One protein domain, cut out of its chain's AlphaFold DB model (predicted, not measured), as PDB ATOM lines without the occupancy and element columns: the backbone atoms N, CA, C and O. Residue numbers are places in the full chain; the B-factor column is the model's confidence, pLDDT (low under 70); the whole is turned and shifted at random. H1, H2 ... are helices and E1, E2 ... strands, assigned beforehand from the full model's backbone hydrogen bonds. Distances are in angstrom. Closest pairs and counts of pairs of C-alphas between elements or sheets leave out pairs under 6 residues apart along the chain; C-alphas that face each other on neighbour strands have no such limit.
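What this domain is: This is residues 105 to 206 of the 328 residues of the protein "DUF3669 domain-containing protein" of Cordyceps sp. RAO-2017 (UniProt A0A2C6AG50). A twisted sheet of four strands has the long helix H1 running along one face and the short helix H4 over E1 and E2 on the opposite face. Beyond the sheet, past the end of H1, residues 153 to 158 stick out; H3 sits near H4. The printed part has 102 residues with four named helices and four named strands, in the order E1 E2 H1 H2 E3 H3 H4 E4; the antiparallel sheet runs E1 E2 E4 E3. The class is mixed, and the whole is compact, with a radius of gyration of the C-alphas of 14.1 A and spans of 43 by 28 by 23 A.

Where its parts are: E1, residues 115 to 119, begins at C-alpha (-1.151, -21.392, 21.239). E2 is residues 125 to 130, 16.4 A; H1 is 135 to 152, 25.8 A; H2 is 156 to 161; E3 is 167 to 171; H3 is 176 to 181; H4 is 183 to 189. E4, residues 199 to 203, ends at C-alpha (-14.022, -21.692, 29.172).

How they stand to each other: The hairpin E1 and E2 has N 116 and O 129 at 2.9 A, E2 and E4 have N 128 and O 200 at 2.8 A, and E4 and E3 have N 171 and O 199 at 2.8 A, within hydrogen-bond range. E2, H1 H2, E3 form a split strand-helix-strand unit, two same-way strands with E4 between them, with a right-handed crossover. H1's height over the sheet is 9.4 A; its closest C-alphas to E3 are Leu 145 and Cys 167, 6.3 A. H4, on the opposite face, has a height of 10.1 A. H1, H3 and H4 have every O i to N i+4 pair within range, H2 1 of 2.

The domain as a whole: The C-alphas of Leu 157 and Gly 191 are farthest apart, 43.2 A. The printed part has no cut and no long link. The pLDDT is under 70 at residues 105 to 106, 122 and 157 to 162.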
ATOM      1  N   ALA A 105     -16.969 -26.665  14.068       56.22
ATOM      2  CA  ALA A 105     -16.526 -27.812  14.849       56.22
ATOM      3  C   ALA A 105     -15.018 -28.025  14.943       56.22
ATOM      4  O   ALA A 105     -14.516 -28.537  15.945       56.22
ATOM      5  N   SER A 106     -14.336 -27.660  13.867       62.88
ATOM      6  CA  SER A 106     -12.930 -27.969  13.642       62.88
ATOM      7  C   SER A 106     -12.161 -26.740  13.169       62.88
ATOM      8  O   SER A 106     -10.996 -26.847  12.804       62.88
ATOM      9  N   GLN A 107     -12.790 -25.562  13.143       79.31
ATOM     10  CA  GLN A 107     -12.113 -24.355  12.694       79.31
ATOM     11  C   GLN A 107     -11.370 -23.704  13.859       79.31
ATOM     12  O   GLN A 107     -11.898 -23.539  14.957       79.31
ATOM     13  N   LYS A 108     -10.124 -23.294  13.612       85.88
ATOM     14  CA  LYS A 108      -9.385 -22.444  14.544       85.88
ATOM     15  C   LYS A 108     -10.108 -21.103  14.694       85.88
ATOM     16  O   LYS A 108     -10.201 -20.362  13.717       85.88
ATOM     17  N   ILE A 109     -10.499 -20.775  15.921       81.06
ATOM     18  CA  ILE A 109     -11.196 -19.526  16.275       81.06
ATOM     19  C   ILE A 109     -10.253 -18.457  16.836       81.06
ATOM     20  O   ILE A 109     -10.600 -17.289  16.939       81.06
ATOM     21  N   GLY A 110      -9.029 -18.830  17.213       80.12
ATOM     22  CA  GLY A 110      -8.086 -17.887  17.805       80.12
ATOM     23  C   GLY A 110      -6.645 -18.360  17.730       80.12
ATOM     24  O   GLY A 110      -6.354 -19.527  17.472       80.12
ATOM     25  N   ALA A 111      -5.710 -17.437  17.927       79.38
ATOM     26  CA  ALA A 111      -4.303 -17.771  18.091       79.38
ATOM     27  C   ALA A 111      -3.599 -16.701  18.929       79.38
ATOM     28  O   ALA A 111      -3.539 -15.542  18.514       79.38
ATOM     29  N   GLY A 112      -3.031 -17.115  20.059       71.56
ATOM     30  CA  GLY A 112      -2.177 -16.294  20.912       71.56
ATOM     31  C   GLY A 112      -0.694 -16.447  20.572       71.56
ATOM     32  O   GLY A 112      -0.319 -17.056  19.561       71.56
ATOM     33  N   ALA A 113       0.180 -15.902  21.417       71.38
ATOM     34  CA  ALA A 113       1.627 -16.042  21.254       71.38
ATOM     35  C   ALA A 113       2.089 -17.502  21.416       71.38
ATOM     36  O   ALA A 113       2.927 -17.978  20.645       71.38
ATOM     37  N   CYS A 114       1.520 -18.211  22.390       80.94
ATOM     38  CA  CYS A 114       1.878 -19.577  22.766       80.94
ATOM     39  C   CYS A 114       1.042 -20.649  22.046       80.94
ATOM     40  O   CYS A 114       1.577 -21.720  21.758       80.94
ATOM     41  N   GLY A 115      -0.220 -20.364  21.699       86.00
ATOM     42  CA  GLY A 115      -1.151 -21.392  21.239       86.00
ATOM     43  C   GLY A 115      -2.061 -21.023  20.069       86.00
ATOM     44  O   GLY A 115      -2.094 -19.889  19.571       86.00
ATOM     45  N   ALA A 116      -2.764 -22.040  19.577       89.31
ATOM     46  CA  ALA A 116      -3.877 -21.941  18.640       89.31
ATOM     47  C   ALA A 116      -5.141 -22.497  19.305       89.31
ATOM     48  O   ALA A 116      -5.099 -23.564  19.910       89.31
ATOM     49  N   VAL A 117      -6.247 -21.768  19.191       89.69
ATOM     50  CA  VAL A 117      -7.483 -22.011  19.941       89.69
ATOM     51  C   VAL A 117      -8.540 -22.612  19.025       89.69
ATOM     52  O   VAL A 117      -8.843 -22.057  17.964       89.69
ATOM     53  N   PHE A 118      -9.121 -23.721  19.470       89.50
ATOM     54  CA  PHE A 118     -10.160 -24.469  18.773       89.50
ATOM     55  C   PHE A 118     -11.377 -24.639  19.692       89.50
ATOM     56  O   PHE A 118     -11.209 -24.941  20.874       89.50
ATOM     57  N   PRO A 119     -12.608 -24.451  19.199       85.62
ATOM     58  CA  PRO A 119     -13.806 -24.684  19.989       85.62
ATOM     59  C   PRO A 119     -14.061 -26.183  20.154       85.62
ATOM     60  O   PRO A 119     -13.764 -26.989  19.273       85.62
ATOM     61  N   ARG A 120     -14.701 -26.564  21.260       81.25
ATOM     62  CA  ARG A 120     -15.283 -27.897  21.413       81.25
ATOM     63  C   ARG A 120     -16.780 -27.847  21.120       81.25
ATOM     64  O   ARG A 120     -17.554 -27.276  21.888       81.25
ATOM     65  N   MET A 121     -17.183 -28.509  20.037       71.38
ATOM     66  CA  MET A 121     -18.580 -28.638  19.599       71.38
ATOM     67  C   MET A 121     -19.564 -28.915  20.730       71.38
ATOM     68  O   MET A 121     -19.361 -29.832  21.526       71.38
ATOM     69  N   GLY A 122     -20.658 -28.150  20.745       69.75
ATOM     70  CA  GLY A 122     -21.771 -28.346  21.676       69.75
ATOM     71  C   GLY A 122     -21.428 -28.070  23.141       69.75
ATOM     72  O   GLY A 122     -22.212 -28.416  24.017       69.75
ATOM     73  N   THR A 123     -20.269 -27.470  23.422       77.50
ATOM     74  CA  THR A 123     -19.838 -27.149  24.784       77.50
ATOM     75  C   THR A 123     -19.310 -25.715  24.866       77.50
ATOM     76  O   THR A 123     -18.854 -25.182  23.854       77.50
ATOM     77  N   PRO A 124     -19.309 -25.089  26.055       80.19
ATOM     78  CA  PRO A 124     -18.705 -23.776  26.259       80.19
ATOM     79  C   PRO A 124     -17.180 -23.869  26.436       80.19
ATOM     80  O   PRO A 124     -16.600 -23.032  27.112       80.19
ATOM     81  N   TRP A 125     -16.519 -24.893  25.885       85.06
ATOM     82  CA  TRP A 125     -15.095 -25.142  26.105       85.06
ATOM     83  C   TRP A 125     -14.273 -24.862  24.854       85.06
ATOM     84  O   TRP A 125     -14.712 -25.115  23.728       85.06
ATOM     85  N   VAL A 126     -13.049 -24.396  25.067       89.56
ATOM     86  CA  VAL A 126     -12.009 -24.286  24.048       89.56
ATOM     87  C   VAL A 126     -10.825 -25.172  24.392       89.56
ATOM     88  O   VAL A 126     -10.567 -25.480  25.555       89.56
ATOM     89  N   LEU A 127     -10.120 -25.589  23.349       91.06
ATOM     90  CA  LEU A 127      -8.854 -26.291  23.415       91.06
ATOM     91  C   LEU A 127      -7.789 -25.386  22.813       91.06
ATOM     92  O   LEU A 127      -7.818 -25.092  21.616       91.06
ATOM     93  N   GLU A 128      -6.852 -24.947  23.637       91.94
ATOM     94  CA  GLU A 128      -5.678 -24.222  23.185       91.94
ATOM     95  C   GLU A 128      -4.499 -25.184  23.057       91.94
ATOM     96  O   GLU A 128      -4.083 -25.819  24.023       91.94
ATOM     97  N   LEU A 129      -3.986 -25.325  21.838       93.75
ATOM     98  CA  LEU A 129      -2.897 -26.230  21.496       93.75
ATOM     99  C   LEU A 129      -1.596 -25.442  21.383       93.75
ATOM    100  O   LEU A 129      -1.552 -24.414  20.705       93.75
ATOM    101  N   ALA A 130      -0.522 -25.937  22.001       91.69
ATOM    102  CA  ALA A 130       0.758 -25.235  21.983       91.69
ATOM    103  C   ALA A 130       1.386 -25.237  20.580       91.69
ATOM    104  O   ALA A 130       1.523 -26.281  19.932       91.69
ATOM    105  N   LYS A 131       1.848 -24.059  20.151       90.50
ATOM    106  CA  LYS A 131       2.673 -23.881  18.951       90.50
ATOM    107  C   LYS A 131       4.071 -24.470  19.154       90.50
ATOM    108  O   LYS A 131       4.511 -24.733  20.276       90.50
ATOM    109  N   ALA A 132       4.795 -24.649  18.049       87.50
ATOM    110  CA  ALA A 132       6.159 -25.176  18.045       87.50
ATOM    111  C   ALA A 132       7.060 -24.459  19.070       87.50
ATOM    112  O   ALA A 132       7.235 -23.243  19.013       87.50
ATOM    113  N   GLY A 133       7.618 -25.219  20.017       85.44
ATOM    114  CA  GLY A 133       8.519 -24.695  21.050       85.44
ATOM    115  C   GLY A 133       7.856 -23.908  22.189       85.44
ATOM    116  O   GLY A 133       8.572 -23.443  23.063       85.44
ATOM    117  N   ARG A 134       6.521 -23.779  22.225       86.69
ATOM    118  CA  ARG A 134       5.790 -22.938  23.200       86.69
ATOM    119  C   ARG A 134       5.026 -23.727  24.274       86.69
ATOM    120  O   ARG A 134       4.091 -23.219  24.883       86.69
ATOM    121  N   ARG A 135       5.387 -24.997  24.493       87.12
ATOM    122  CA  ARG A 135       4.698 -25.886  25.454       87.12
ATOM    123  C   ARG A 135       4.795 -25.380  26.895       87.12
ATOM    124  O   ARG A 135       3.805 -25.440  27.613       87.12
ATOM    125  N   GLU A 136       5.958 -24.860  27.282       86.38
ATOM    126  CA  GLU A 136       6.174 -24.291  28.618       86.38
ATOM    127  C   GLU A 136       5.375 -22.999  28.824       86.38
ATOM    128  O   GLU A 136       4.824 -22.780  29.898       86.38
ATOM    129  N   ASP A 137       5.235 -22.173  27.780       83.94
ATOM    130  CA  ASP A 137       4.404 -20.966  27.851       83.94
ATOM    131  C   ASP A 137       2.925 -21.320  28.046       83.94
ATOM    132  O   ASP A 137       2.252 -20.714  28.873       83.94
ATOM    133  N   LEU A 138       2.429 -22.346  27.342       84.88
ATOM    134  CA  LEU A 138       1.052 -22.816  27.518       84.88
ATOM    135  C   LEU A 138       0.828 -23.437  28.909       84.88
ATOM    136  O   LEU A 138      -0.237 -23.280  29.504       84.88
ATOM    137  N   TRP A 139       1.830 -24.137  29.452       86.69
ATOM    138  CA  TRP A 139       1.782 -24.612  30.837       86.69
ATOM    139  C   TRP A 139       1.739 -23.445  31.827       86.69
ATOM    140  O   TRP A 139       0.996 -23.494  32.808       86.69
ATOM    141  N   ASN A 140       2.495 -22.378  31.563       84.31
ATOM    142  CA  ASN A 140       2.437 -21.171  32.374       84.31
ATOM    143  C   ASN A 140       1.039 -20.536  32.335       84.31
ATOM    144  O   ASN A 140       0.515 -20.199  33.394       84.31
ATOM    145  N   ASP A 141       0.397 -20.454  31.165       83.44
ATOM    146  CA  ASP A 141      -0.987 -19.968  31.060       83.44
ATOM    147  C   ASP A 141      -1.954 -20.804  31.904       83.44
ATOM    148  O   ASP A 141      -2.746 -20.248  32.667       83.44
ATOM    149  N   PHE A 142      -1.837 -22.135  31.857       85.62
ATOM    150  CA  PHE A 142      -2.607 -23.035  32.721       85.62
ATOM    151  C   PHE A 142      -2.368 -22.751  34.213       85.62
ATOM    152  O   PHE A 142      -3.316 -22.572  34.982       85.62
ATOM    153  N   ALA A 143      -1.103 -22.691  34.634       83.88
ATOM    154  CA  ALA A 143      -0.737 -22.466  36.028       83.88
ATOM    155  C   ALA A 143      -1.244 -21.108  36.540       83.88
ATOM    156  O   ALA A 143      -1.734 -21.006  37.671       83.88
ATOM    157  N   MET A 144      -1.157 -20.068  35.709       82.12
ATOM    158  CA  MET A 144      -1.610 -18.725  36.055       82.12
ATOM    159  C   MET A 144      -3.129 -18.625  36.094       82.12
ATOM    160  O   MET A 144      -3.652 -18.086  37.067       82.12
ATOM    161  N   LEU A 145      -3.843 -19.219  35.136       80.88
ATOM    162  CA  LEU A 145      -5.304 -19.315  35.170       80.88
ATOM    163  C   LEU A 145      -5.797 -19.944  36.476       80.88
ATOM    164  O   LEU A 145      -6.659 -19.377  37.147       80.88
ATOM    165  N   LYS A 146      -5.215 -21.080  36.890       81.12
ATOM    166  CA  LYS A 146      -5.575 -21.733  38.161       81.12
ATOM    167  C   LYS A 146      -5.289 -20.832  39.361       81.12
ATOM    168  O   LYS A 146      -6.147 -20.686  40.226       81.12
ATOM    169  N   ARG A 147      -4.112 -20.202  39.407       81.69
ATOM    170  CA  ARG A 147      -3.716 -19.321  40.516       81.69
ATOM    171  C   ARG A 147      -4.617 -18.092  40.634       81.69
ATOM    172  O   ARG A 147      -5.000 -17.716  41.741       81.69
ATOM    173  N   ILE A 148      -4.927 -17.456  39.510       78.44
ATOM    174  CA  ILE A 148      -5.746 -16.245  39.460       78.44
ATOM    175  C   ILE A 148      -7.193 -16.592  39.793       78.44
ATOM    176  O   ILE A 148      -7.771 -15.929  40.645       78.44
ATOM    177  N   SER A 149      -7.732 -17.678  39.234       79.62
ATOM    178  CA  SER A 149      -9.058 -18.197  39.590       79.62
ATOM    179  C   SER A 149      -9.192 -18.406  41.107       79.62
ATOM    180  O   SER A 149     -10.091 -17.839  41.724       79.62
ATOM    181  N   SER A 150      -8.227 -19.078  41.750       79.62
ATOM    182  CA  SER A 150      -8.231 -19.244  43.213       79.62
ATOM    183  C   SER A 150      -8.073 -17.930  43.988       79.62
ATOM    184  O   SER A 150      -8.576 -17.799  45.101       79.62
ATOM    185  N   SER A 151      -7.374 -16.944  43.422       77.56
ATOM    186  CA  SER A 151      -7.233 -15.626  44.050       77.56
ATOM    187  C   SER A 151      -8.545 -14.841  43.979       77.56
ATOM    188  O   SER A 151      -8.921 -14.210  44.959       77.56
ATOM    189  N   PHE A 152      -9.278 -14.922  42.864       78.00
ATOM    190  CA  PHE A 152     -10.578 -14.265  42.691       78.00
ATOM    191  C   PHE A 152     -11.614 -14.753  43.708       78.00
ATOM    192  O   PHE A 152     -12.419 -13.957  44.186       78.00
ATOM    193  N   ASP A 153     -11.545 -16.018  44.128       73.88
ATOM    194  CA  ASP A 153     -12.398 -16.538  45.205       73.88
ATOM    195  C   ASP A 153     -12.135 -15.869  46.563       73.88
ATOM    196  O   ASP A 153     -13.018 -15.830  47.419       73.88
ATOM    197  N   SER A 154     -10.947 -15.287  46.755       76.12
ATOM    198  CA  SER A 154     -10.602 -14.519  47.957       76.12
ATOM    199  C   SER A 154     -11.013 -13.040  47.872       76.12
ATOM    200  O   SER A 154     -10.975 -12.347  48.888       76.12
ATOM    201  N   PHE A 155     -11.417 -12.543  46.693       73.94
ATOM    202  CA  PHE A 155     -11.765 -11.135  46.455       73.94
ATOM    203  C   PHE A 155     -13.111 -10.989  45.719       73.94
ATOM    204  O   PHE A 155     -13.132 -10.685  44.523       73.94
ATOM    205  N   PRO A 156     -14.252 -11.128  46.426       70.50
ATOM    206  CA  PRO A 156     -15.587 -11.095  45.817       70.50
ATOM    207  C   PRO A 156     -15.867  -9.825  45.001       70.50
ATOM    208  O   PRO A 156     -16.415  -9.905  43.910       70.50
ATOM    209  N   LEU A 157     -15.393  -8.664  45.468       67.69
ATOM    210  CA  LEU A 157     -15.582  -7.384  44.769       67.69
ATOM    211  C   LEU A 157     -14.919  -7.341  43.383       67.69
ATOM    212  O   LEU A 157     -15.419  -6.677  42.483       67.69
ATOM    213  N   ILE A 158     -13.786  -8.028  43.205       66.69
ATOM    214  CA  ILE A 158     -13.101  -8.103  41.906       66.69
ATOM    215  C   ILE A 158     -13.838  -9.084  40.992       66.69
ATOM    216  O   ILE A 158     -13.952  -8.837  39.794       66.69
ATOM    217  N   LYS A 159     -14.377 -10.164  41.565       64.44
ATOM    218  CA  LYS A 159     -15.148 -11.191  40.855       64.44
ATOM    219  C   LYS A 159     -16.451 -10.647  40.257       64.44
ATOM    220  O   LYS A 159     -16.865 -11.119  39.205       64.44
ATOM    221  N   ASP A 160     -17.048  -9.638  40.890       66.62
ATOM    222  CA  ASP A 160     -18.231  -8.943  40.365       66.62
ATOM    223  C   ASP A 160     -17.888  -7.952  39.235       66.62
ATOM    224  O   ASP A 160     -18.746  -7.618  38.422       66.62
ATOM    225  N   LEU A 161     -16.638  -7.480  39.161       63.44
ATOM    226  CA  LEU A 161     -16.190  -6.507  38.157       63.44
ATOM    227  C   LEU A 161     -15.573  -7.167  36.917       63.44
ATOM    228  O   LEU A 161     -15.684  -6.634  35.812       63.44
ATOM    229  N   ALA A 162     -14.885  -8.293  37.095       69.69
ATOM    230  CA  ALA A 162     -14.150  -8.970  36.040       69.69
ATOM    231  C   ALA A 162     -14.246 -10.491  36.171       69.69
ATOM    232  O   ALA A 162     -14.277 -11.048  37.270       69.69
ATOM    233  N   ARG A 163     -14.217 -11.172  35.025       74.31
ATOM    234  CA  ARG A 163     -14.216 -12.631  34.931       74.31
ATOM    235  C   ARG A 163     -12.866 -13.165  34.476       74.31
ATOM    236  O   ARG A 163     -12.118 -12.526  33.736       74.31
ATOM    237  N   VAL A 164     -12.582 -14.382  34.919       77.38
ATOM    238  CA  VAL A 164     -11.435 -15.192  34.506       77.38
ATOM    239  C   VAL A 164     -12.012 -16.486  33.938       77.38
ATOM    240  O   VAL A 164     -12.902 -17.040  34.585       77.38
ATOM    241  N   PRO A 165     -11.559 -16.967  32.766       83.31
ATOM    242  CA  PRO A 165     -12.065 -18.213  32.192       83.31
ATOM    243  C   PRO A 165     -11.920 -19.386  33.151       83.31
ATOM    244  O   PRO A 165     -10.836 -19.591  33.713       83.31
ATOM    245  N   ASP A 166     -12.972 -20.196  33.283       83.69
ATOM    246  CA  ASP A 166     -12.859 -21.447  34.027       83.69
ATOM    247  C   ASP A 166     -11.770 -22.325  33.401       83.69
ATOM    248  O   ASP A 166     -11.763 -22.618  32.204       83.69
ATOM    249  N   CYS A 167     -10.822 -22.757  34.228       85.06
ATOM    250  CA  CYS A 167      -9.694 -23.570  33.802       85.06
ATOM    251  C   CYS A 167      -9.920 -25.029  34.207       85.06
ATOM    252  O   CYS A 167      -9.847 -25.374  35.395       85.06
ATOM    253  N   LEU A 168     -10.201 -25.881  33.215       85.38
ATOM    254  CA  LEU A 168     -10.625 -27.262  33.434       85.38
ATOM    255  C   LEU A 168      -9.426 -28.162  33.720       85.38
ATOM    256  O   LEU A 168      -9.265 -28.644  34.841       85.38
ATOM    257  N   PHE A 169      -8.591 -28.408  32.711       87.56
ATOM    258  CA  PHE A 169      -7.432 -29.289  32.830       87.56
ATOM    259  C   PHE A 169      -6.405 -29.042  31.722       87.56
ATOM    260  O   PHE A 169      -6.682 -28.390  30.713       87.56
ATOM    261  N   PHE A 170      -5.215 -29.604  31.925       92.31
ATOM    262  CA  PHE A 170      -4.105 -29.585  30.983       92.31
ATOM    263  C   PHE A 170      -3.790 -31.006  30.514       92.31
ATOM    264  O   PHE A 170      -3.746 -31.935  31.323       92.31
ATOM    265  N   VAL A 171      -3.550 -31.170  29.218       91.00
ATOM    266  CA  VAL A 171      -3.163 -32.430  28.583       91.00
ATOM    267  C   VAL A 171      -1.697 -32.334  28.155       91.00
ATOM    268  O   VAL A 171      -1.360 -31.513  27.296       91.00
ATOM    269  N   PRO A 172      -0.802 -33.154  28.724       89.75
ATOM    270  CA  PRO A 172       0.594 -33.198  28.314       89.75
ATOM    271  C   PRO A 172       0.782 -33.716  26.880       89.75
ATOM    272  O   PRO A 172       0.047 -34.578  26.407       89.75
ATOM    273  N   ALA A 173       1.848 -33.272  26.209       87.56
ATOM    274  CA  ALA A 173       2.137 -33.662  24.821       87.56
ATOM    275  C   ALA A 173       2.407 -35.166  24.612       87.56
ATOM    276  O   ALA A 173       2.352 -35.655  23.485       87.56
ATOM    277  N   ASN A 174       2.740 -35.908  25.672       83.06
ATOM    278  CA  ASN A 174       2.959 -37.352  25.604       83.06
ATOM    279  C   ASN A 174       1.660 -38.173  25.733       83.06
ATOM    280  O   ASN A 174       1.705 -39.384  25.510       83.06
ATOM    281  N   ASP A 175       0.512 -37.545  26.018       85.56
ATOM    282  CA  ASP A 175      -0.790 -38.215  26.026       85.56
ATOM    283  C   ASP A 175      -1.328 -38.381  24.597       85.56
ATOM    284  O   ASP A 175      -2.149 -37.621  24.081       85.56
ATOM    285  N   ARG A 176      -0.838 -39.422  23.926       82.44
ATOM    286  CA  ARG A 176      -1.279 -39.777  22.572       82.44
ATOM    287  C   ARG A 176      -2.733 -40.248  22.527       82.44
ATOM    288  O   ARG A 176      -3.365 -40.126  21.480       82.44
ATOM    289  N   GLN A 177      -3.270 -40.783  23.629       87.31
ATOM    290  CA  GLN A 177      -4.653 -41.272  23.664       87.31
ATOM    291  C   GLN A 177      -5.651 -40.128  23.511       87.31
ATOM    292  O   GLN A 177      -6.712 -40.323  22.917       87.31
ATOM    293  N   PHE A 178      -5.295 -38.935  23.990       86.38
ATOM    294  CA  PHE A 178      -6.091 -37.739  23.779       86.38
ATOM    295  C   PHE A 178      -6.330 -37.467  22.286       86.38
ATOM    296  O   PHE A 178      -7.476 -37.396  21.850       86.38
ATOM    297  N   PHE A 179      -5.274 -37.396  21.473       83.75
ATOM    298  CA  PHE A 179      -5.411 -37.102  20.041       83.75
ATOM    299  C   PHE A 179      -6.087 -38.230  19.253       83.75
ATOM    300  O   PHE A 179      -6.815 -37.951  18.308       83.75
ATOM    301  N   LEU A 180      -5.947 -39.487  19.688       85.00
ATOM    302  CA  LEU A 180      -6.715 -40.604  19.119       85.00
ATOM    303  C   LEU A 180      -8.224 -40.477  19.380       85.00
ATOM    304  O   LEU A 180      -9.030 -40.940  18.578       85.00
ATOM    305  N   ARG A 181      -8.620 -39.848  20.494       84.56
ATOM    306  CA  ARG A 181     -10.026 -39.584  20.831       84.56
ATOM    307  C   ARG A 181     -10.598 -38.379  20.078       84.56
ATOM    308  O   ARG A 181     -11.811 -38.303  19.904       84.56
ATOM    309  N   TYR A 182      -9.740 -37.459  19.639       84.94
ATOM    310  CA  TYR A 182     -10.120 -36.222  18.953       84.94
ATOM    311  C   TYR A 182      -9.386 -36.072  17.604       84.94
ATOM    312  O   TYR A 182      -8.625 -35.118  17.431       84.94
ATOM    313  N   PRO A 183      -9.603 -36.984  16.636       84.56
ATOM    314  CA  PRO A 183      -8.871 -36.978  15.366       84.56
ATOM    315  C   PRO A 183      -9.118 -35.703  14.551       84.56
ATOM    316  O   PRO A 183      -8.175 -35.099  14.062       84.56
ATOM    317  N   THR A 184     -10.355 -35.197  14.524       86.81
ATOM    318  CA  THR A 184     -10.695 -33.961  13.795       86.81
ATOM    319  C   THR A 184      -9.966 -32.727  14.326       86.81
ATOM    320  O   THR A 184      -9.661 -31.815  13.564       86.81
ATOM    321  N   LEU A 185      -9.674 -32.687  15.631       87.25
ATOM    322  CA  LEU A 185      -8.869 -31.630  16.239       87.25
ATOM    323  C   LEU A 185      -7.400 -31.758  15.830       87.25
ATOM    324  O   LEU A 185      -6.751 -30.745  15.585       87.25
ATOM    325  N   ALA A 186      -6.877 -32.986  15.776       87.00
ATOM    326  CA  ALA A 186      -5.508 -33.234  15.340       87.00
ATOM    327  C   ALA A 186      -5.314 -32.810  13.877       87.00
ATOM    328  O   ALA A 186      -4.379 -32.061  13.603       87.00
ATOM    329  N   ASP A 187      -6.244 -33.189  12.998       88.88
ATOM    330  CA  ASP A 187      -6.251 -32.805  11.582       88.88
ATOM    331  C   ASP A 187      -6.339 -31.278  11.422       88.88
ATOM    332  O   ASP A 187      -5.589 -30.666  10.668       88.88
ATOM    333  N   ALA A 188      -7.220 -30.622  12.186       87.31
ATOM    334  CA  ALA A 188      -7.377 -29.169  12.147       87.31
ATOM    335  C   ALA A 188      -6.157 -28.399  12.677       87.31
ATOM    336  O   ALA A 188      -5.916 -27.255  12.285       87.31
ATOM    337  N   ALA A 189      -5.413 -28.998  13.605       88.81
ATOM    338  CA  ALA A 189      -4.197 -28.428  14.169       88.81
ATOM    339  C   ALA A 189      -2.953 -28.722  13.322       88.81
ATOM    340  O   ALA A 189      -1.914 -28.073  13.516       88.81
ATOM    341  N   GLU A 190      -3.052 -29.671  12.390       85.62
ATOM    342  CA  GLU A 190      -1.980 -30.043  11.483       85.62
ATOM    343  C   GLU A 190      -1.570 -28.836  10.621       85.62
ATOM    344  O   GLU A 190      -2.391 -28.086  10.094       85.62
ATOM    345  N   GLY A 191      -0.264 -28.562  10.560       84.75
ATOM    346  CA  GLY A 191       0.285 -27.372   9.896       84.75
ATOM    347  C   GLY A 191       0.263 -26.078  10.725       84.75
ATOM    348  O   GLY A 191       0.875 -25.091  10.317       84.75
ATOM    349  N   ILE A 192      -0.376 -26.065  11.901       86.94
ATOM    350  CA  ILE A 192      -0.343 -24.930  12.847       86.94
ATOM    351  C   ILE A 192       0.493 -25.275  14.084       86.94
ATOM    352  O   ILE A 192       1.249 -24.433  14.578       86.94
ATOM    353  N   CYS A 193       0.349 -26.502  14.585       89.31
ATOM    354  CA  CYS A 193       1.028 -27.000  15.775       89.31
ATOM    355  C   CYS A 193       1.929 -28.194  15.433       89.31
ATOM    356  O   CYS A 193       1.634 -28.973  14.529       89.31
ATOM    357  N   ASN A 194       3.012 -28.370  16.197       90.12
ATOM    358  CA  ASN A 194       3.857 -29.558  16.077       90.12
ATOM    359  C   ASN A 194       3.226 -30.693  16.883       90.12
ATOM    360  O   ASN A 194       3.341 -30.712  18.107       90.12
ATOM    361  N   MET A 195       2.548 -31.608  16.196       87.31
ATOM    362  CA  MET A 195       1.823 -32.713  16.818       87.31
ATOM    363  C   MET A 195       2.754 -33.899  17.147       87.31
ATOM    364  O   MET A 195       3.667 -34.189  16.370       87.31
ATOM    365  N   PRO A 196       2.531 -34.624  18.261       87.31
ATOM    366  CA  PRO A 196       1.587 -34.297  19.330       87.31
ATOM    367  C   PRO A 196       2.076 -33.102  20.166       87.31
ATOM    368  O   PRO A 196       3.274 -32.923  20.384       87.31
ATOM    369  N   THR A 197       1.134 -32.297  20.658       92.50
ATOM    370  CA  THR A 197       1.417 -31.082  21.440       92.50
ATOM    371  C   THR A 197       0.643 -31.066  22.757       92.50
ATOM    372  O   THR A 197      -0.199 -31.927  22.998       92.50
ATOM    373  N   ALA A 198       0.951 -30.113  23.632       92.25
ATOM    374  CA  ALA A 198       0.203 -29.920  24.868       92.25
ATOM    375  C   ALA A 198      -1.110 -29.167  24.606       92.25
ATOM    376  O   ALA A 198      -1.169 -28.340  23.692       92.25
ATOM    377  N   VAL A 199      -2.136 -29.440  25.418       93.19
ATOM    378  CA  VAL A 199      -3.472 -28.840  25.283       93.19
ATOM    379  C   VAL A 199      -3.937 -28.250  26.610       93.19
ATOM    380  O   VAL A 199      -3.954 -28.942  27.623       93.19
ATOM    381  N   LEU A 200      -4.362 -26.994  26.598       91.69
ATOM    382  CA  LEU A 200      -5.074 -26.341  27.690       91.69
ATOM    383  C   LEU A 200      -6.570 -26.338  27.371       91.69
ATOM    384  O   LEU A 200      -6.970 -25.897  26.297       91.69
ATOM    385  N   VAL A 201      -7.397 -26.827  28.296       89.19
ATOM    386  CA  VAL A 201      -8.858 -26.781  28.172       89.19
ATOM    387  C   VAL A 201      -9.430 -25.762  29.154       89.19
ATOM    388  O   VAL A 201      -9.246 -25.891  30.368       89.19
ATOM    389  N   SER A 202     -10.139 -24.761  28.631       88.62
ATOM    390  CA  SER A 202     -10.729 -23.662  29.406       88.62
ATOM    391  C   SER A 202     -12.086 -23.211  28.851       88.62
ATOM    392  O   SER A 202     -12.524 -23.664  27.790       88.62
ATOM    393  N   GLU A 203     -12.784 -22.353  29.596       85.38
ATOM    394  CA  GLU A 203     -14.022 -21.692  29.172       85.38
ATOM    395  C   GLU A 203     -13.808 -20.869  27.898       85.38
ATOM    396  O   GLU A 203     -12.855 -20.098  27.768       85.38
ATOM    397  N   ARG A 204     -14.728 -21.033  26.944       83.69
ATOM    398  CA  ARG A 204     -14.802 -20.226  25.732       83.69
ATOM    399  C   ARG A 204     -15.278 -18.833  26.111       83.69
ATOM    400  O   ARG A 204     -16.417 -18.662  26.539       83.69
ATOM    401  N   ILE A 205     -14.454 -17.836  25.822       80.12
ATOM    402  CA  ILE A 205     -14.932 -16.458  25.746       80.12
ATOM    403  C   ILE A 205     -15.625 -16.292  24.403       80.12
ATOM    404  O   ILE A 205     -15.060 -16.586  23.346       80.12
ATOM    405  N   TRP A 206     -16.879 -15.867  24.450       77.06
ATOM    406  CA  TRP A 206     -17.663 -15.682  23.244       77.06
ATOM    407  C   TRP A 206     -17.271 -14.389  22.523       77.06
ATOM    408  O   TRP A 206     -16.996 -13.383  23.181       77.06
TER     409      TRP A 206